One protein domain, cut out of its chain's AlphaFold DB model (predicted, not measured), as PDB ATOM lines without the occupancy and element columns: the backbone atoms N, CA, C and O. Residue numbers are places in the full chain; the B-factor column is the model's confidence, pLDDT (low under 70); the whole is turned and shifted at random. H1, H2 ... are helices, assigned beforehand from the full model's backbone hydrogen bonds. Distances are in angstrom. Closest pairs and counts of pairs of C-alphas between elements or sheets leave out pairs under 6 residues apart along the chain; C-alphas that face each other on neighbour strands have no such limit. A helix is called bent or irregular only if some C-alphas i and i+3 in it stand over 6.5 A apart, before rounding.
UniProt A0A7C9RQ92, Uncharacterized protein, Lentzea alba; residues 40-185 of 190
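This is residues 40 to 185 of the 190 residues of an uncharacterized protein of Lentzea alba (UniProt A0A7C9RQ92). A rod of helices: long H2, H3 and H4 run side by side, and shorter H1 lies along part of H2, completing an up-and-down bundle of four, each running against the one before. H5 crosses the rod's end from H4 to H1, and H6 folds back along H1. The printed part has 146 residues with six named helices, H1 to H6 in order, and no named strand: all helix. It is only just compact, close to loose, with a radius of gyration of the C-alphas of 17.1 A and spans of 56 by 25 by 22 A.

H3, residues 105 to 132, touches H2, residues 69 to 95, in a hairpin at 19 degrees; C-alphas 120 and 84 are closest, 4.2 A. H3 and H4, residues 139 to 164, make a hairpin at 4 degrees, closest at C-alphas 130 and 141, 3.8 A. H1, residues 40 to 56, touches H2 with residues 48 to 55 alone; C-alphas 51 and 93 are closest, 4.6 A. H5, residues 166 to 174, touches H1 at a steep tilt of 66 degrees, closest at C-alphas 171 and 42, 4.4 A. H6, residues 176 to 184, touches H1, closest at C-alphas 178 and 49, 5.0 A. H1 and H4 are apart. Each O i to N i+4 pair is within hydrogen-bond range in H2, H3, H5 and H6, against 10 of 13 in H1 and 15 of 22 in H4.

H3 measures 40.7 A, H4 40.4 A, H2 38.8 A and H1 23.9 A. H1 begins at C-alpha 40 (-22.271, 48.407, -30.460), has a kink of 31 degrees near residue 50, and is only just irregular: C-alphas 51 and 54 are 6.6 A apart. H6 ends at C-alpha 184 (-19.452, 42.541, -53.828).

The C-alphas farthest apart, of Glu 40 and Asn 136, are 55.9 A apart. The printed part has no cut; H1 to H2 is a long link. Residues 60, 184 and 185 are under pLDDT 70.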
ATOM      1  N   GLU A  40     -23.714  48.251 -30.600       95.12
ATOM      2  CA  GLU A  40     -22.271  48.407 -30.460       95.12
ATOM      3  C   GLU A  40     -21.519  47.342 -31.262       95.12
ATOM      4  O   GLU A  40     -20.585  47.677 -31.994       95.12
ATOM      5  N   ALA A  41     -21.948  46.075 -31.198       94.94
ATOM      6  CA  ALA A  41     -21.378  45.010 -32.019       94.94
ATOM      7  C   ALA A  41     -21.607  45.261 -33.516       94.94
ATOM      8  O   ALA A  41     -20.698  45.045 -34.318       94.94
ATOM      9  N   VAL A  42     -22.787  45.761 -33.907       96.06
ATOM     10  CA  VAL A  42     -23.082  46.128 -35.304       96.06
ATOM     11  C   VAL A  42     -22.153  47.246 -35.780       96.06
ATOM     12  O   VAL A  42     -21.536  47.113 -36.835       96.06
ATOM     13  N   ALA A  43     -22.005  48.320 -35.001       96.25
ATOM     14  CA  ALA A  43     -21.116  49.430 -35.335       96.25
ATOM     15  C   ALA A  43     -19.641  48.999 -35.384       96.25
ATOM     16  O   ALA A  43     -18.880  49.466 -36.232       96.25
ATOM     17  N   TYR A  44     -19.235  48.087 -34.499       95.81
ATOM     18  CA  TYR A  44     -17.904  47.491 -34.526       95.81
ATOM     19  C   TYR A  44     -17.676  46.685 -35.808       95.81
ATOM     20  O   TYR A  44     -16.697  46.922 -36.517       95.81
ATOM     21  N   MET A  45     -18.601  45.788 -36.160       95.00
ATOM     22  CA  MET A  45     -18.482  44.993 -37.382       95.00
ATOM     23  C   MET A  45     -18.546  45.839 -38.653       95.00
ATOM     24  O   MET A  45     -17.882  45.502 -39.630       95.00
ATOM     25  N   ASP A  46     -19.260  46.966 -38.643       95.00
ATOM     26  CA  ASP A  46     -19.245  47.913 -39.760       95.00
ATOM     27  C   ASP A  46     -17.835  48.469 -40.016       95.00
ATOM     28  O   ASP A  46     -17.373  48.470 -41.158       95.00
ATOM     29  N   LYS A  47     -17.094  48.825 -38.956       95.12
ATOM     30  CA  LYS A  47     -15.682  49.238 -39.066       95.12
ATOM     31  C   LYS A  47     -14.786  48.106 -39.559       95.12
ATOM     32  O   LYS A  47     -13.962  48.331 -40.440       95.12
ATOM     33  N   VAL A  48     -14.956  46.899 -39.016       94.00
ATOM     34  CA  VAL A  48     -14.180  45.706 -39.403       94.00
ATOM     35  C   VAL A  48     -14.364  45.393 -40.888       94.00
ATOM     36  O   VAL A  48     -13.385  45.246 -41.618       94.00
ATOM     37  N   CYS A  49     -15.603  45.359 -41.371       92.75
ATOM     38  CA  CYS A  49     -15.884  45.156 -42.789       92.75
ATOM     39  C   CYS A  49     -15.450  46.357 -43.640       92.75
ATOM     40  O   CYS A  49     -14.936  46.175 -44.737       92.75
ATOM     41  N   GLY A  50     -15.564  47.584 -43.131       92.00
ATOM     42  CA  GLY A  50     -15.003  48.767 -43.784       92.00
ATOM     43  C   GLY A  50     -13.498  48.625 -44.036       92.00
ATOM     44  O   GLY A  50     -13.050  48.807 -45.167       92.00
ATOM     45  N   ALA A  51     -12.737  48.207 -43.025       92.50
ATOM     46  CA  ALA A  51     -11.304  47.948 -43.135       92.50
ATOM     47  C   ALA A  51     -10.972  46.797 -44.105       92.50
ATOM     48  O   ALA A  51     -10.070  46.916 -44.935       92.50
ATOM     49  N   ALA A  52     -11.729  45.697 -44.059       87.00
ATOM     50  CA  ALA A  52     -11.539  44.553 -44.956       87.00
ATOM     51  C   ALA A  52     -11.996  44.820 -46.411       87.00
ATOM     52  O   ALA A  52     -11.653  44.061 -47.321       87.00
ATOM     53  N   SER A  53     -12.763  45.889 -46.655       82.25
ATOM     54  CA  SER A  53     -13.349  46.183 -47.970       82.25
ATOM     55  C   SER A  53     -12.346  46.656 -49.024       82.25
ATOM     56  O   SER A  53     -12.647  46.553 -50.212       82.25
ATOM     57  N   GLU A  54     -11.154  47.126 -48.640       76.81
ATOM     58  CA  GLU A  54     -10.127  47.556 -49.605       76.81
ATOM     59  C   GLU A  54      -9.743  46.420 -50.566       76.81
ATOM     60  O   GLU A  54      -9.651  46.631 -51.774       76.81
ATOM     61  N   PHE A  55      -9.662  45.183 -50.069       73.00
ATOM     62  CA  PHE A  55      -9.486  43.998 -50.910       73.00
ATOM     63  C   PHE A  55     -10.711  43.681 -51.786       73.00
ATOM     64  O   PHE A  55     -10.587  43.197 -52.916       73.00
ATOM     65  N   ALA A  56     -11.923  43.950 -51.296       72.62
ATOM     66  CA  ALA A  56     -13.142  43.703 -52.063       72.62
ATOM     67  C   ALA A  56     -13.215  44.576 -53.329       72.62
ATOM     68  O   ALA A  56     -13.753  44.111 -54.333       72.62
ATOM     69  N   LYS A  57     -12.618  45.775 -53.298       73.19
ATOM     70  CA  LYS A  57     -12.598  46.750 -54.402       73.19
ATOM     71  C   LYS A  57     -11.635  46.400 -55.537       73.19
ATOM     72  O   LYS A  57     -11.761  46.969 -56.617       73.19
ATOM     73  N   ILE A  58     -10.681  45.496 -55.312       73.94
ATOM     74  CA  ILE A  58      -9.749  45.085 -56.363       73.94
ATOM     75  C   ILE A  58     -10.462  44.197 -57.379       73.94
ATOM     76  O   ILE A  58     -11.170  43.250 -57.016       73.94
ATOM     77  N   GLU A  59     -10.210  44.484 -58.656       71.12
ATOM     78  CA  GLU A  59     -10.540  43.595 -59.760       71.12
ATOM     79  C   GLU A  59      -9.704  42.318 -59.635       71.12
ATOM     80  O   GLU A  59      -8.494  42.313 -59.835       71.12
ATOM     81  N   LYS A  60     -10.350  41.220 -59.231       69.88
ATOM     82  CA  LYS A  60      -9.673  39.941 -58.947       69.88
ATOM     83  C   LYS A  60      -9.374  39.140 -60.212       69.88
ATOM     84  O   LYS A  60      -8.860  38.032 -60.111       69.88
ATOM     85  N   THR A  61      -9.688  39.677 -61.386       71.75
ATOM     86  CA  THR A  61      -9.403  39.036 -62.666       71.75
ATOM     87  C   THR A  61      -7.904  39.101 -62.924       71.75
ATOM     88  O   THR A  61      -7.349  40.183 -63.097       71.75
ATOM     89  N   ALA A  62      -7.244  37.943 -62.942       71.50
ATOM     90  CA  ALA A  62      -5.842  37.870 -63.329       71.50
ATOM     91  C   ALA A  62      -5.650  38.383 -64.776       71.50
ATOM     92  O   ALA A  62      -6.551  38.206 -65.607       71.50
ATOM     93  N   PRO A  63      -4.489  38.982 -65.101       74.75
ATOM     94  CA  PRO A  63      -4.164  39.386 -66.463       74.75
ATOM     95  C   PRO A  63      -4.304  38.227 -67.453       74.75
ATOM     96  O   PRO A  63      -4.015  37.071 -67.130       74.75
ATOM     97  N   LYS A  64      -4.741  38.528 -68.679       77.31
ATOM     98  CA  LYS A  64      -4.805  37.526 -69.749       77.31
ATOM     99  C   LYS A  64      -3.391  37.176 -70.202       77.31
ATOM    100  O   LYS A  64      -2.526  38.041 -70.269       77.31
ATOM    101  N   ILE A  65      -3.178  35.912 -70.562       72.25
ATOM    102  CA  ILE A  65      -1.918  35.476 -71.166       72.25
ATOM    103  C   ILE A  65      -1.753  36.190 -72.516       72.25
ATOM    104  O   ILE A  65      -2.568  36.002 -73.421       72.25
ATOM    105  N   ASP A  66      -0.718  37.021 -72.619       72.25
ATOM    106  CA  ASP A  66      -0.312  37.737 -73.832       72.25
ATOM    107  C   ASP A  66       0.866  36.998 -74.501       72.25
ATOM    108  O   ASP A  66       1.612  36.271 -73.841       72.25
ATOM    109  N   ALA A  67       1.026  37.155 -75.818       72.62
ATOM    110  CA  ALA A  67       2.164  36.600 -76.553       72.62
ATOM    111  C   ALA A  67       3.470  37.361 -76.248       72.62
ATOM    112  O   ALA A  67       4.559  36.800 -76.376       72.62
ATOM    113  N   ASP A  68       3.366  38.623 -75.823       83.75
ATOM    114  CA  ASP A  68       4.479  39.416 -75.319       83.75
ATOM    115  C   ASP A  68       4.774  39.048 -73.854       83.75
ATOM    116  O   ASP A  68       4.070  39.433 -72.915       83.75
ATOM    117  N   SER A  69       5.864  38.304 -73.660       79.00
ATOM    118  CA  SER A  69       6.309  37.842 -72.341       79.00
ATOM    119  C   SER A  69       6.731  38.987 -71.413       79.00
ATOM    120  O   SER A  69       6.552  38.884 -70.197       79.00
ATOM    121  N   ALA A  70       7.243  40.098 -71.956       83.19
ATOM    122  CA  ALA A  70       7.621  41.262 -71.159       83.19
ATOM    123  C   ALA A  70       6.378  42.010 -70.665       83.19
ATOM    124  O   ALA A  70       6.308  42.398 -69.495       83.19
ATOM    125  N   LYS A  71       5.370  42.152 -71.531       84.44
ATOM    126  CA  LYS A  71       4.079  42.738 -71.163       84.44
ATOM    127  C   LYS A  71       3.341  41.883 -70.130       84.44
ATOM    128  O   LYS A  71       2.930  42.415 -69.103       84.44
ATOM    129  N   LEU A  72       3.249  40.567 -70.343       84.50
ATOM    130  CA  LEU A  72       2.619  39.644 -69.391       84.50
ATOM    131  C   LEU A  72       3.278  39.713 -68.006       84.50
ATOM    132  O   LEU A  72       2.595  39.751 -66.983       84.50
ATOM    133  N   LYS A  73       4.613  39.770 -67.967       86.00
ATOM    134  CA  LYS A  73       5.376  39.942 -66.728       86.00
ATOM    135  C   LYS A  73       5.020  41.251 -66.020       86.00
ATOM    136  O   LYS A  73       4.777  41.236 -64.816       86.00
ATOM    137  N   ALA A  74       4.973  42.368 -66.746       88.19
ATOM    138  CA  ALA A  74       4.631  43.667 -66.173       88.19
ATOM    139  C   ALA A  74       3.197  43.694 -65.615       88.19
ATOM    140  O   ALA A  74       2.983  44.156 -64.495       88.19
ATOM    141  N   GLU A  75       2.227  43.151 -66.356       89.31
ATOM    142  CA  GLU A  75       0.830  43.073 -65.915       89.31
ATOM    143  C   GLU A  75       0.668  42.167 -64.690       89.31
ATOM    144  O   GLU A  75      -0.037  42.523 -63.745       89.31
ATOM    145  N   MET A  76       1.365  41.026 -64.651       89.81
ATOM    146  CA  MET A  76       1.332  40.129 -63.497       89.81
ATOM    147  C   MET A  76       1.995  40.754 -62.261       89.81
ATOM    148  O   MET A  76       1.451  40.656 -61.164       89.81
ATOM    149  N   ALA A  77       3.129  41.442 -62.420       92.25
ATOM    150  CA  ALA A  77       3.779  42.157 -61.321       92.25
ATOM    151  C   ALA A  77       2.879  43.269 -60.760       92.25
ATOM    152  O   ALA A  77       2.755  43.412 -59.541       92.25
ATOM    153  N   ALA A  78       2.209  44.022 -61.639       92.62
ATOM    154  CA  ALA A  78       1.244  45.041 -61.240       92.62
ATOM    155  C   ALA A  78       0.071  44.424 -60.466       92.62
ATOM    156  O   ALA A  78      -0.255  44.899 -59.379       92.62
ATOM    157  N   TYR A  79      -0.498  43.329 -60.969       91.75
ATOM    158  CA  TYR A  79      -1.599  42.618 -60.321       91.75
ATOM    159  C   TYR A  79      -1.214  42.082 -58.929       91.75
ATOM    160  O   TYR A  79      -1.928  42.324 -57.954       91.75
ATOM    161  N   MET A  80      -0.047  41.438 -58.794       93.75
ATOM    162  CA  MET A  80       0.481  41.001 -57.491       93.75
ATOM    163  C   MET A  80       0.702  42.186 -56.540       93.75
ATOM    164  O   MET A  80       0.352  42.110 -55.364       93.75
ATOM    165  N   GLY A  81       1.221  43.307 -57.049       94.75
ATOM    166  CA  GLY A  81       1.403  44.534 -56.273       94.75
ATOM    167  C   GLY A  81       0.096  45.120 -55.749       94.75
ATOM    168  O   GLY A  81       0.008  45.456 -54.572       94.75
ATOM    169  N   GLN A  82      -0.942  45.183 -56.585       93.31
ATOM    170  CA  GLN A  82      -2.259  45.664 -56.167       93.31
ATOM    171  C   GLN A  82      -2.835  44.799 -55.039       93.31
ATOM    172  O   GLN A  82      -3.343  45.335 -54.052       93.31
ATOM    173  N   LEU A  83      -2.721  43.470 -55.147       92.00
ATOM    174  CA  LEU A  83      -3.161  42.553 -54.095       92.00
ATOM    175  C   LEU A  83      -2.366  42.755 -52.799       92.00
ATOM    176  O   LEU A  83      -2.976  42.867 -51.735       92.00
ATOM    177  N   ALA A  84      -1.036  42.870 -52.881       94.88
ATOM    178  CA  ALA A  84      -0.178  43.140 -51.726       94.88
ATOM    179  C   ALA A  84      -0.587  44.427 -50.991       94.88
ATOM    180  O   ALA A  84      -0.733  44.430 -49.763       94.88
ATOM    181  N   ASP A  85      -0.837  45.501 -51.744       94.12
ATOM    182  CA  ASP A  85      -1.244  46.794 -51.199       94.12
ATOM    183  C   ASP A  85      -2.613  46.722 -50.515       94.12
ATOM    184  O   ASP A  85      -2.779  47.258 -49.418       94.12
ATOM    185  N   ALA A  86      -3.604  46.054 -51.117       92.50
ATOM    186  CA  ALA A  86      -4.910  45.900 -50.476       92.50
ATOM    187  C   ALA A  86      -4.849  45.054 -49.210       92.50
ATOM    188  O   ALA A  86      -5.467  45.427 -48.214       92.50
ATOM    189  N   PHE A  87      -4.108  43.944 -49.220       93.75
ATOM    190  CA  PHE A  87      -3.941  43.123 -48.024       93.75
ATOM    191  C   PHE A  87      -3.271  43.903 -46.894       93.75
ATOM    192  O   PHE A  87      -3.753  43.873 -45.763       93.75
ATOM    193  N   THR A  88      -2.228  44.670 -47.215       94.44
ATOM    194  CA  THR A  88      -1.531  45.526 -46.249       94.44
ATOM    195  C   THR A  88      -2.458  46.604 -45.686       94.44
ATOM    196  O   THR A  88      -2.603  46.712 -44.470       94.44
ATOM    197  N   LYS A  89      -3.175  47.339 -46.546       94.00
ATOM    198  CA  LYS A  89      -4.132  48.377 -46.123       94.00
ATOM    199  C   LYS A  89      -5.274  47.818 -45.285       94.00
ATOM    200  O   LYS A  89      -5.654  48.421 -44.285       94.00
ATOM    201  N   SER A  90      -5.820  46.666 -45.661       93.19
ATOM    202  CA  SER A  90      -6.851  46.008 -44.864       93.19
ATOM    203  C   SER A  90      -6.301  45.526 -43.523       93.19
ATOM    204  O   SER A  90      -6.967  45.722 -42.513       93.19
ATOM    205  N   ALA A  91      -5.080  44.981 -43.460       94.81
ATOM    206  CA  ALA A  91      -4.446  44.624 -42.190       94.81
ATOM    207  C   ALA A  91      -4.259  45.843 -41.272       94.81
ATOM    208  O   ALA A  91      -4.564  45.772 -40.082       94.81
ATOM    209  N   GLU A  92      -3.780  46.963 -41.814       95.19
ATOM    210  CA  GLU A  92      -3.646  48.227 -41.082       95.19
ATOM    211  C   GLU A  92      -5.002  48.749 -40.607       95.19
ATOM    212  O   GLU A  92      -5.156  49.108 -39.441       95.19
ATOM    213  N   GLY A  93      -6.013  48.740 -41.480       94.69
ATOM    214  CA  GLY A  93      -7.375  49.124 -41.126       94.69
ATOM    215  C   GLY A  93      -7.933  48.271 -39.988       94.69
ATOM    216  O   GLY A  93      -8.494  48.814 -39.042       94.69
ATOM    217  N   LEU A  94      -7.723  46.952 -40.044       94.25
ATOM    218  CA  LEU A  94      -8.184  46.001 -39.033       94.25
ATOM    219  C   LEU A  94      -7.483  46.190 -37.687       94.25
ATOM    220  O   LEU A  94      -8.140  46.111 -36.658       94.25
ATOM    221  N   LYS A  95      -6.188  46.520 -37.672       94.38
ATOM    222  CA  LYS A  95      -5.460  46.870 -36.435       94.38
ATOM    223  C   LYS A  95      -5.962  48.174 -35.804       94.38
ATOM    224  O   LYS A  95      -5.804  48.379 -34.606       94.38
ATOM    225  N   ASN A  96      -6.592  49.040 -36.599       94.44
ATOM    226  CA  ASN A  96      -7.038  50.370 -36.189       94.44
ATOM    227  C   ASN A  96      -8.550  50.473 -35.901       94.44
ATOM    228  O   ASN A  96      -9.039  51.567 -35.615       94.44
ATOM    229  N   VAL A  97      -9.317  49.373 -35.942       92.69
ATOM    230  CA  VAL A  97     -10.777  49.411 -35.674       92.69
ATOM    231  C   VAL A  97     -11.130  49.733 -34.218       92.69
ATOM    232  O   VAL A  97     -12.254  50.164 -33.936       92.69
ATOM    233  N   GLY A  98     -10.166  49.566 -33.309       91.81
ATOM    234  CA  GLY A  98     -10.325  49.754 -31.870       91.81
ATOM    235  C   GLY A  98     -10.785  48.488 -31.135       91.81
ATOM    236  O   GLY A  98     -10.922  47.427 -31.748       91.81
ATOM    237  N   PRO A  99     -11.015  48.583 -29.815       94.00
ATOM    238  CA  PRO A  99     -11.382  47.434 -28.992       94.00
ATOM    239  C   PRO A  99     -12.758  46.883 -29.381       94.00
ATOM    240  O   PRO A  99     -13.677  47.641 -29.714       94.00
ATOM    241  N   SER A 100     -12.908  45.559 -29.316       94.19
ATOM    242  CA  SER A 100     -14.191  44.912 -29.586       94.19
ATOM    243  C   SER A 100     -15.133  45.029 -28.383       94.19
ATOM    244  O   SER A 100     -14.717  44.733 -27.264       94.19
ATOM    245  N   PRO A 101     -16.414  45.391 -28.584       93.50
ATOM    246  CA  PRO A 101     -17.423  45.323 -27.530       93.50
ATOM    247  C   PRO A 101     -17.903  43.883 -27.264       93.50
ATOM    248  O   PRO A 101     -18.670  43.663 -26.331       93.50
ATOM    249  N   VAL A 102     -17.473  42.909 -28.076       93.25
ATOM    250  CA  VAL A 102     -17.885  41.504 -27.992       93.25
ATOM    251  C   VAL A 102     -16.743  40.663 -27.431       93.25
ATOM    252  O   VAL A 102     -15.607  40.743 -27.901       93.25
ATOM    253  N   ALA A 103     -17.046  39.801 -26.459       91.31
ATOM    254  CA  ALA A 103     -16.068  38.870 -25.901       91.31
ATOM    255  C   ALA A 103     -15.436  38.000 -27.005       91.31
ATOM    256  O   ALA A 103     -16.143  37.395 -27.812       91.31
ATOM    257  N   GLY A 104     -14.101  37.958 -27.056       88.44
ATOM    258  CA  GLY A 104     -13.342  37.237 -28.087       88.44
ATOM    259  C   GLY A 104     -13.329  37.897 -29.475       88.44
ATOM    260  O   GLY A 104     -12.671  37.391 -30.379       88.44
ATOM    261  N   GLY A 105     -14.016  39.029 -29.671       90.88
ATOM    262  CA  GLY A 105     -14.037  39.718 -30.965       90.88
ATOM    263  C   GLY A 105     -12.712  40.376 -31.330       90.88
ATOM    264  O   GLY A 105     -12.339  40.382 -32.499       90.88
ATOM    265  N   GLU A 106     -11.965  40.858 -30.338       91.44
ATOM    266  CA  GLU A 106     -10.632  41.420 -30.558       91.44
ATOM    267  C   GLU A 106      -9.642  40.355 -31.045       91.44
ATOM    268  O   GLU A 106      -8.946  40.572 -32.031       91.44
ATOM    269  N   GLU A 107      -9.638  39.173 -30.426       91.75
ATOM    270  CA  GLU A 107      -8.799  38.049 -30.853       91.75
ATOM    271  C   GLU A 107      -9.124  37.617 -32.291       91.75
ATOM    272  O   GLU A 107      -8.222  37.467 -33.117       91.75
ATOM    273  N   ALA A 108     -10.415  37.497 -32.624       91.12
ATOM    274  CA  ALA A 108     -10.854  37.132 -33.970       91.12
ATOM    275  C   ALA A 108     -10.410  38.158 -35.032       91.12
ATOM    276  O   ALA A 108      -9.929  37.782 -36.104       91.12
ATOM    277  N   VAL A 109     -10.540  39.456 -34.740       92.50
ATOM    278  CA  VAL A 109     -10.132  40.525 -35.664       92.50
ATOM    279  C   VAL A 109      -8.613  40.634 -35.770       92.50
ATOM    280  O   VAL A 109      -8.106  40.812 -36.878       92.50
ATOM    281  N   ASN A 110      -7.874  40.452 -34.674       93.06
ATOM    282  CA  ASN A 110      -6.411  40.434 -34.691       93.06
ATOM    283  C   ASN A 110      -5.879  39.282 -35.546       93.06
ATOM    284  O   ASN A 110      -5.046  39.509 -36.422       93.06
ATOM    285  N   LYS A 111      -6.435  38.073 -35.397       92.94
ATOM    286  CA  LYS A 111      -6.082  36.925 -36.244       92.94
ATOM    287  C   LYS A 111      -6.371  37.188 -37.724       92.94
ATOM    288  O   LYS A 111      -5.590  36.808 -38.602       92.94
ATOM    289  N   MET A 112      -7.475  37.875 -38.024       92.75
ATOM    290  CA  MET A 112      -7.767  38.314 -39.387       92.75
ATOM    291  C   MET A 112      -6.725  39.330 -39.879       92.75
ATOM    292  O   MET A 112      -6.201  39.171 -40.979       92.75
ATOM    293  N   ALA A 113      -6.352  40.322 -39.070       94.44
ATOM    294  CA  ALA A 113      -5.331  41.307 -39.424       94.44
ATOM    295  C   ALA A 113      -3.940  40.681 -39.648       94.44
ATOM    296  O   ALA A 113      -3.209  41.088 -40.554       94.44
ATOM    297  N   GLU A 114      -3.572  39.678 -38.853       95.69
ATOM    298  CA  GLU A 114      -2.348  38.888 -39.027       95.69
ATOM    299  C   GLU A 114      -2.372  38.096 -40.334       95.69
ATOM    300  O   GLU A 114      -1.412  38.153 -41.103       95.69
ATOM    301  N   THR A 115      -3.494  37.437 -40.640       94.94
ATOM    302  CA  THR A 115      -3.668  36.707 -41.906       94.94
ATOM    303  C   THR A 115      -3.529  37.650 -43.102       94.94
ATOM    304  O   THR A 115      -2.798  37.357 -44.044       94.94
ATOM    305  N   PHE A 116      -4.159  38.828 -43.049       94.12
ATOM    306  CA  PHE A 116      -4.016  39.847 -44.089       94.12
ATOM    307  C   PHE A 116      -2.574  40.370 -44.194       94.12
ATOM    308  O   PHE A 116      -2.079  40.563 -45.299       94.12
ATOM    309  N   THR A 117      -1.867  40.540 -43.071       96.75
ATOM    310  CA  THR A 117      -0.443  40.925 -43.075       96.75
ATOM    311  C   THR A 117       0.407  39.863 -43.783       96.75
ATOM    312  O   THR A 117       1.222  40.198 -44.642       96.75
ATOM    313  N   SER A 118       0.190  38.585 -43.457       97.00
ATOM    314  CA  SER A 118       0.883  37.448 -44.074       97.00
ATOM    315  C   SER A 118       0.652  37.402 -45.585       97.00
ATOM    316  O   SER A 118       1.602  37.339 -46.365       97.00
ATOM    317  N   LEU A 119      -0.605  37.529 -46.020       95.06
ATOM    318  CA  LEU A 119      -0.952  37.538 -47.440       95.06
ATOM    319  C   LEU A 119      -0.344  38.737 -48.172       95.06
ATOM    320  O   LEU A 119       0.183  38.568 -49.268       95.06
ATOM    321  N   GLY A 120      -0.339  39.926 -47.562       95.81
ATOM    322  CA  GLY A 120       0.328  41.103 -48.127       95.81
ATOM    323  C   GLY A 120       1.806  40.842 -48.429       95.81
ATOM    324  O   GLY A 120       2.277  41.140 -49.528       95.81
ATOM    325  N   ALA A 121       2.516  40.196 -47.499       97.94
ATOM    326  CA  ALA A 121       3.908  39.796 -47.698       97.94
ATOM    327  C   ALA A 121       4.068  38.734 -48.801       97.94
ATOM    328  O   ALA A 121       4.959  38.860 -49.637       97.94
ATOM    329  N   VAL A 122       3.186  37.729 -48.852       97.44
ATOM    330  CA  VAL A 122       3.186  36.689 -49.898       97.44
ATOM    331  C   VAL A 122       3.017  37.296 -51.296       97.44
ATOM    332  O   VAL A 122       3.770  36.963 -52.210       97.44
ATOM    333  N   PHE A 123       2.067  38.218 -51.472       96.12
ATOM    334  CA  PHE A 123       1.853  38.891 -52.757       96.12
ATOM    335  C   PHE A 123       2.993  39.851 -53.115       96.12
ATOM    336  O   PHE A 123       3.348  39.972 -54.289       96.12
ATOM    337  N   SER A 124       3.608  40.496 -52.120       97.75
ATOM    338  CA  SER A 124       4.794  41.331 -52.327       97.75
ATOM    339  C   SER A 124       5.992  40.504 -52.816       97.75
ATOM    340  O   SER A 124       6.625  40.869 -53.807       97.75
ATOM    341  N   ASP A 125       6.247  39.346 -52.202       96.81
ATOM    342  CA  ASP A 125       7.296  38.414 -52.635       96.81
ATOM    343  C   ASP A 125       7.022  37.861 -54.043       96.81
ATOM    344  O   ASP A 125       7.911  37.841 -54.898       96.81
ATOM    345  N   ALA A 126       5.773  37.487 -54.333       95.81
ATOM    346  CA  ALA A 126       5.379  37.038 -55.665       95.81
ATOM    347  C   ALA A 126       5.594  38.120 -56.729       95.81
ATOM    348  O   ALA A 126       6.143  37.822 -57.789       95.81
ATOM    349  N   LYS A 127       5.245  39.382 -56.440       95.75
ATOM    350  CA  LYS A 127       5.563  40.518 -57.314       95.75
ATOM    351  C   LYS A 127       7.062  40.575 -57.603       95.75
ATOM    352  O   LYS A 127       7.445  40.621 -58.768       95.75
ATOM    353  N   THR A 128       7.905  40.526 -56.573       96.25
ATOM    354  CA  THR A 128       9.363  40.568 -56.743       96.25
ATOM    355  C   THR A 128       9.873  39.404 -57.594       96.25
ATOM    356  O   THR A 128      10.682  39.614 -58.496       96.25
ATOM    357  N   LYS A 129       9.366  38.184 -57.388       93.88
ATOM    358  CA  LYS A 129       9.726  37.015 -58.209       93.88
ATOM    359  C   LYS A 129       9.284  37.160 -59.664       93.88
ATOM    360  O   LYS A 129      10.036  36.798 -60.565       93.88
ATOM    361  N   VAL A 130       8.100  37.725 -59.909       92.19
ATOM    362  CA  VAL A 130       7.638  38.051 -61.266       92.19
ATOM    363  C   VAL A 130       8.566  39.084 -61.904       92.19
ATOM    364  O   VAL A 130       9.034  38.865 -63.016       92.19
ATOM    365  N   GLU A 131       8.901  40.166 -61.199       92.31
ATOM    366  CA  GLU A 131       9.812  41.224 -61.664       92.31
ATOM    367  C   GLU A 131      11.234  40.715 -61.944       92.31
ATOM    368  O   GLU A 131      11.907  41.227 -62.840       92.31
ATOM    369  N   GLN A 132      11.681  39.679 -61.236       91.50
ATOM    370  CA  GLN A 132      12.995  39.057 -61.415       91.50
ATOM    371  C   GLN A 132      13.015  37.927 -62.455       91.50
ATOM    372  O   GLN A 132      14.097  37.526 -62.878       91.50
ATOM    373  N   ALA A 133      11.857  37.423 -62.896       88.12
ATOM    374  CA  ALA A 133      11.784  36.338 -63.875       88.12
ATOM    375  C   ALA A 133      12.437  36.723 -65.216       88.12
ATOM    376  O   ALA A 133      12.410  37.889 -65.616       88.12
ATOM    377  N   ASP A 134      13.002  35.753 -65.933       82.12
ATOM    378  CA  ASP A 134      13.615  35.998 -67.241       82.12
ATOM    379  C   ASP A 134      12.566  36.527 -68.236       82.12
ATOM    380  O   ASP A 134      11.459  35.995 -68.332       82.12
ATOM    381  N   ALA A 135      12.901  37.580 -68.987       74.25
ATOM    382  CA  ALA A 135      11.987  38.191 -69.955       74.25
ATOM    383  C   ALA A 135      11.624  37.251 -71.123       74.25
ATOM    384  O   ALA A 135      10.584  37.428 -71.751       74.25
ATOM    385  N   ASN A 136      12.459  36.245 -71.388       74.56
ATOM    386  CA  ASN A 136      12.261  35.214 -72.403       74.56
ATOM    387  C   ASN A 136      11.697  33.910 -71.810       74.56
ATOM    388  O   ASN A 136      11.371  32.991 -72.559       74.56
ATOM    389  N   ASN A 137      11.603  33.800 -70.476       71.88
ATOM    390  CA  ASN A 137      11.040  32.646 -69.778       71.88
ATOM    391  C   ASN A 137      10.408  33.057 -68.434       71.88
ATOM    392  O   ASN A 137      11.010  32.952 -67.362       71.88
ATOM    393  N   ALA A 138       9.151  33.494 -68.498       75.44
ATOM    394  CA  ALA A 138       8.406  33.984 -67.342       75.44
ATOM    395  C   ALA A 138       7.875  32.873 -66.409       75.44
ATOM    396  O   ALA A 138       7.244  33.188 -65.398       75.44
ATOM    397  N   THR A 139       8.104  31.585 -66.706       80.69
ATOM    398  CA  THR A 139       7.454  30.461 -66.007       80.69
ATOM    399  C   THR A 139       7.653  30.498 -64.492       80.69
ATOM    400  O   THR A 139       6.686  30.311 -63.759       80.69
ATOM    401  N   GLY A 140       8.861  30.808 -64.009       81.56
ATOM    402  CA  GLY A 140       9.129  30.899 -62.567       81.56
ATOM    403  C   GLY A 140       8.361  32.031 -61.872       81.56
ATOM    404  O   GLY A 140       7.861  31.852 -60.763       81.56
ATOM    405  N   GLY A 141       8.201  33.177 -62.542       86.19
ATOM    406  CA  GLY A 141       7.407  34.298 -62.032       86.19
ATOM    407  C   GLY A 141       5.913  33.975 -61.994       86.19
ATOM    408  O   GLY A 141       5.249  34.211 -60.988       86.19
ATOM    409  N   ILE A 142       5.391  33.368 -63.064       85.88
ATOM    410  CA  ILE A 142       3.985  32.943 -63.136       85.88
ATOM    411  C   ILE A 142       3.676  31.865 -62.090       85.88
ATOM    412  O   ILE A 142       2.619  31.911 -61.463       85.88
ATOM    413  N   GLN A 143       4.600  30.931 -61.853       89.75
ATOM    414  CA  GLN A 143       4.456  29.938 -60.792       89.75
ATOM    415  C   GLN A 143       4.356  30.606 -59.413       89.75
ATOM    416  O   GLN A 143       3.431  30.300 -58.664       89.75
ATOM    417  N   ALA A 144       5.245  31.555 -59.100       91.81
ATOM    418  CA  ALA A 144       5.205  32.283 -57.832       91.81
ATOM    419  C   ALA A 144       3.885  33.051 -57.638       91.81
ATOM    420  O   ALA A 144       3.309  33.030 -56.550       91.81
ATOM    421  N   ALA A 145       3.371  33.681 -58.699       91.31
ATOM    422  CA  ALA A 145       2.062  34.328 -58.671       91.31
ATOM    423  C   ALA A 145       0.927  33.322 -58.407       91.31
ATOM    424  O   ALA A 145       0.045  33.582 -57.592       91.31
ATOM    425  N   GLY A 146       0.964  32.147 -59.047       90.50
ATOM    426  CA  GLY A 146      -0.003  31.071 -58.815       90.50
ATOM    427  C   GLY A 146       0.019  30.539 -57.378       90.50
ATOM    428  O   GLY A 146      -1.036  30.358 -56.771       90.50
ATOM    429  N   GLU A 147       1.208  30.344 -56.805       93.44
ATOM    430  CA  GLU A 147       1.387  29.930 -55.407       93.44
ATOM    431  C   GLU A 147       0.840  30.980 -54.428       93.44
ATOM    432  O   GLU A 147       0.140  30.629 -53.478       93.44
ATOM    433  N   ALA A 148       1.077  32.270 -54.688       93.75
ATOM    434  CA  ALA A 148       0.506  33.358 -53.894       93.75
ATOM    435  C   ALA A 148      -1.027  33.418 -53.985       93.75
ATOM    436  O   ALA A 148      -1.703  33.589 -52.972       93.75
ATOM    437  N   ILE A 149      -1.601  33.210 -55.171       91.06
ATOM    438  CA  ILE A 149      -3.060  33.143 -55.346       91.06
ATOM    439  C   ILE A 149      -3.647  31.954 -54.577       91.06
ATOM    440  O   ILE A 149      -4.682  32.098 -53.927       91.06
ATOM    441  N   ALA A 150      -2.986  30.792 -54.587       91.81
ATOM    442  CA  ALA A 150      -3.440  29.626 -53.831       91.81
ATOM    443  C   ALA A 150      -3.514  29.900 -52.319       91.81
ATOM    444  O   ALA A 150      -4.404  29.388 -51.642       91.81
ATOM    445  N   LYS A 151      -2.641  30.771 -51.793       93.06
ATOM    446  CA  LYS A 151      -2.641  31.181 -50.380       93.06
ATOM    447  C   LYS A 151      -3.882  31.963 -49.958       93.06
ATOM    448  O   LYS A 151      -4.183  32.002 -48.769       93.06
ATOM    449  N   LEU A 152      -4.676  32.495 -50.892       89.25
ATOM    450  CA  LEU A 152      -5.954  33.143 -50.571       89.25
ATOM    451  C   LEU A 152      -6.926  32.226 -49.814       89.25
ATOM    452  O   LEU A 152      -7.792  32.728 -49.096       89.25
ATOM    453  N   SER A 153      -6.782  30.898 -49.921       88.44
ATOM    454  CA  SER A 153      -7.584  29.954 -49.135       88.44
ATOM    455  C   SER A 153      -7.385  30.102 -47.622       88.44
ATOM    456  O   SER A 153      -8.282  29.744 -46.863       88.44
ATOM    457  N   GLU A 154      -6.254  30.657 -47.172       89.94
ATOM    458  CA  GLU A 154      -5.962  30.903 -45.752       89.94
ATOM    459  C   GLU A 154      -6.933  31.915 -45.120       89.94
ATOM    460  O   GLU A 154      -7.127  31.898 -43.909       89.94
ATOM    461  N   LEU A 155      -7.638  32.730 -45.919       87.31
ATOM    462  CA  LEU A 155      -8.711  33.606 -45.431       87.31
ATOM    463  C   LEU A 155      -9.912  32.836 -44.865       87.31
ATOM    464  O   LEU A 155     -10.698  33.403 -44.104       87.31
ATOM    465  N   ALA A 156     -10.084  31.559 -45.220       86.75
ATOM    466  CA  ALA A 156     -11.214  30.763 -44.752       86.75
ATOM    467  C   ALA A 156     -11.188  30.544 -43.231       86.75
ATOM    468  O   ALA A 156     -12.246  30.561 -42.598       86.75
ATOM    469  N   ASP A 157     -10.003  30.381 -42.643       86.81
ATOM    470  CA  ASP A 157      -9.838  30.125 -41.212       86.81
ATOM    471  C   ASP A 157     -10.234  31.318 -40.324       86.81
ATOM    472  O   ASP A 157     -11.133  31.143 -39.499       86.81
ATOM    473  N   PRO A 158      -9.686  32.543 -40.483       85.62
ATOM    474  CA  PRO A 158     -10.108  33.685 -39.671       85.62
ATOM    475  C   PRO A 158     -11.585  34.043 -39.895       85.62
ATOM    476  O   PRO A 158     -12.269  34.463 -38.964       85.62
ATOM    477  N   LEU A 159     -12.123  33.818 -41.101       85.81
ATOM    478  CA  LEU A 159     -13.555  33.986 -41.360       85.81
ATOM    479  C   LEU A 159     -14.410  32.940 -40.630       85.81
ATOM    480  O   LEU A 159     -15.521  33.258 -40.200       85.81
ATOM    481  N   ARG A 160     -13.934  31.695 -40.504       85.75
ATOM    482  CA  ARG A 160     -14.601  30.659 -39.703       85.75
ATOM    483  C   ARG A 160     -14.587  31.035 -38.226       85.75
ATOM    484  O   ARG A 160     -15.626  30.929 -37.585       85.75
ATOM    485  N   ASP A 161     -13.457  31.509 -37.718       84.25
ATOM    486  CA  ASP A 161     -13.309  31.881 -36.309       84.25
ATOM    487  C   ASP A 161     -14.192  33.086 -35.952       84.25
ATOM    488  O   ASP A 161     -14.882  33.070 -34.933       84.25
ATOM    489  N   LEU A 162     -14.295  34.079 -36.844       85.12
ATOM    490  CA  LEU A 162     -15.239  35.191 -36.699       85.12
ATOM    491  C   LEU A 162     -16.699  34.703 -36.640       85.12
ATOM    492  O   LEU A 162     -17.487  35.181 -35.826       85.12
ATOM    493  N   LYS A 163     -17.066  33.732 -37.489       84.50
ATOM    494  CA  LYS A 163     -18.413  33.132 -37.519       84.50
ATOM    495  C   LYS A 163     -18.697  32.228 -36.320       84.50
ATOM    496  O   LYS A 163     -19.862  32.018 -36.003       84.50
ATOM    497  N   ALA A 164     -17.670  31.693 -35.662       87.81
ATOM    498  CA  ALA A 164     -17.838  30.877 -34.464       87.81
ATOM    499  C   ALA A 164     -18.369  31.695 -33.275       87.81
ATOM    500  O   ALA A 164     -18.938  31.117 -32.351       87.81
ATOM    501  N   ASN A 165     -18.236  33.027 -33.310       89.12
ATOM    502  CA  ASN A 165     -18.858  33.929 -32.350       89.12
ATOM    503  C   ASN A 165     -20.271  34.339 -32.828       89.12
ATOM    504  O   ASN A 165     -20.396  35.109 -33.787       89.12
ATOM    505  N   PRO A 166     -21.352  33.891 -32.160       90.75
ATOM    506  CA  PRO A 166     -22.716  34.149 -32.622       90.75
ATOM    507  C   PRO A 166     -23.100  35.632 -32.628       90.75
ATOM    508  O   PRO A 166     -23.925  36.047 -33.444       90.75
ATOM    509  N   GLU A 167     -22.536  36.436 -31.724       91.88
ATOM    510  CA  GLU A 167     -22.813  37.873 -31.669       91.88
ATOM    511  C   GLU A 167     -22.128  38.602 -32.829       91.88
ATOM    512  O   GLU A 167     -22.794  39.352 -33.546       91.88
ATOM    513  N   LEU A 168     -20.850  38.305 -33.100       90.81
ATOM    514  CA  LEU A 168     -20.140  38.853 -34.265       90.81
ATOM    515  C   LEU A 168     -20.782  38.409 -35.577       90.81
ATOM    516  O   LEU A 168     -20.924  39.217 -36.493       90.81
ATOM    517  N   GLN A 169     -21.224  37.153 -35.673       91.44
ATOM    518  CA  GLN A 169     -21.924  36.654 -36.853       91.44
ATOM    519  C   GLN A 169     -23.199  37.467 -37.128       91.44
ATOM    520  O   GLN A 169     -23.414  37.920 -38.253       91.44
ATOM    521  N   LYS A 170     -24.037  37.687 -36.111       92.44
ATOM    522  CA  LYS A 170     -25.268  38.483 -36.245       92.44
ATOM    523  C   LYS A 170     -24.975  39.950 -36.546       92.44
ATOM    524  O   LYS A 170     -25.644  40.554 -37.386       92.44
ATOM    525  N   ALA A 171     -23.955  40.512 -35.903       93.88
ATOM    526  CA  ALA A 171     -23.504  41.868 -36.174       93.88
ATOM    527  C   ALA A 171     -23.032  42.013 -37.629       93.88
ATOM    528  O   ALA A 171     -23.447  42.941 -38.314       93.88
ATOM    529  N   THR A 172     -22.282  41.035 -38.145       91.56
ATOM    530  CA  THR A 172     -21.838  40.969 -39.550       91.56
ATOM    531  C   THR A 172     -23.016  40.922 -40.526       91.56
ATOM    532  O   THR A 172     -22.970  41.542 -41.581       91.56
ATOM    533  N   GLN A 173     -24.091  40.201 -40.197       91.12
ATOM    534  CA  GLN A 173     -25.295  40.136 -41.041       91.12
ATOM    535  C   GLN A 173     -26.074  41.459 -41.082       91.12
ATOM    536  O   GLN A 173     -26.847  41.694 -42.010       91.12
ATOM    537  N   THR A 174     -25.873  42.317 -40.083       93.56
ATOM    538  CA  THR A 174     -26.642  43.553 -39.888       93.56
ATOM    539  C   THR A 174     -25.856  44.795 -40.313       93.56
ATOM    540  O   THR A 174     -26.444  45.762 -40.789       93.56
ATOM    541  N   ALA A 175     -24.530  44.769 -40.172       94.81
ATOM    542  CA  ALA A 175     -23.647  45.886 -40.472       94.81
ATOM    543  C   ALA A 175     -23.668  46.248 -41.974       94.81
ATOM    544  O   ALA A 175     -23.355  45.394 -42.813       94.81
ATOM    545  N   PRO A 176     -23.994  47.504 -42.342       94.06
ATOM    546  CA  PRO A 176     -24.103  47.936 -43.735       94.06
ATOM    547  C   PRO A 176     -22.871  47.628 -44.593       94.06
ATOM    548  O   PRO A 176     -23.019  47.093 -45.694       94.06
ATOM    549  N   LYS A 177     -21.656  47.896 -44.097       91.56
ATOM    550  CA  LYS A 177     -20.406  47.618 -44.824       91.56
ATOM    551  C   LYS A 177     -20.151  46.130 -45.020       91.56
ATOM    552  O   LYS A 177     -19.649  45.728 -46.068       91.56
ATOM    553  N   CYS A 178     -20.546  45.295 -44.063       91.25
ATOM    554  CA  CYS A 178     -20.466  43.845 -44.220       91.25
ATOM    555  C   CYS A 178     -21.441  43.342 -45.286       91.25
ATOM    556  O   CYS A 178     -21.083  42.492 -46.100       91.25
ATOM    557  N   GLN A 179     -22.654  43.893 -45.327       90.00
ATOM    558  CA  GLN A 179     -23.622  43.563 -46.370       90.00
ATOM    559  C   GLN A 179     -23.172  44.058 -47.749       90.00
ATOM    560  O   GLN A 179     -23.379  43.371 -48.744       90.00
ATOM    561  N   GLU A 180     -22.558  45.242 -47.834       87.94
ATOM    562  CA  GLU A 180     -21.938  45.747 -49.064       87.94
ATOM    563  C   GLU A 180     -20.867  44.772 -49.562       87.94
ATOM    564  O   GLU A 180     -20.962  44.298 -50.690       87.94
ATOM    565  N   MET A 181     -19.926  44.368 -48.702       83.12
ATOM    566  CA  MET A 181     -18.919  43.360 -49.049       83.12
ATOM    567  C   MET A 181     -19.532  42.035 -49.507       83.12
ATOM    568  O   MET A 181     -19.085  41.474 -50.497       83.12
ATOM    569  N   GLN A 182     -20.577  41.545 -48.834       80.44
ATOM    570  CA  GLN A 182     -21.271  40.315 -49.233       80.44
ATOM    571  C   GLN A 182     -21.935  40.424 -50.612       80.44
ATOM    572  O   GLN A 182     -22.010  39.430 -51.326       80.44
ATOM    573  N   ARG A 183     -22.387  41.620 -51.007       78.62
ATOM    574  CA  ARG A 183     -22.925  41.884 -52.353       78.62
ATOM    575  C   ARG A 183     -21.827  42.021 -53.403       78.62
ATOM    576  O   ARG A 183     -22.037  41.643 -54.548       78.62
ATOM    577  N   LEU A 184     -20.666  42.538 -53.009       68.88
ATOM    578  CA  LEU A 184     -19.452  42.541 -53.828       68.88
ATOM    579  C   LEU A 184     -18.839  41.128 -53.940       68.88
ATOM    580  O   LEU A 184     -17.951  40.897 -54.762       68.88
ATOM    581  N   ASN A 185     -19.301  40.176 -53.118       55.50
ATOM    582  CA  ASN A 185     -18.741  38.841 -53.015       55.50
ATOM    583  C   ASN A 185     -19.286  37.887 -54.093       55.50
ATOM    584  O   ASN A 185     -20.448  37.492 -54.074       55.50
TER     585      ASN A 185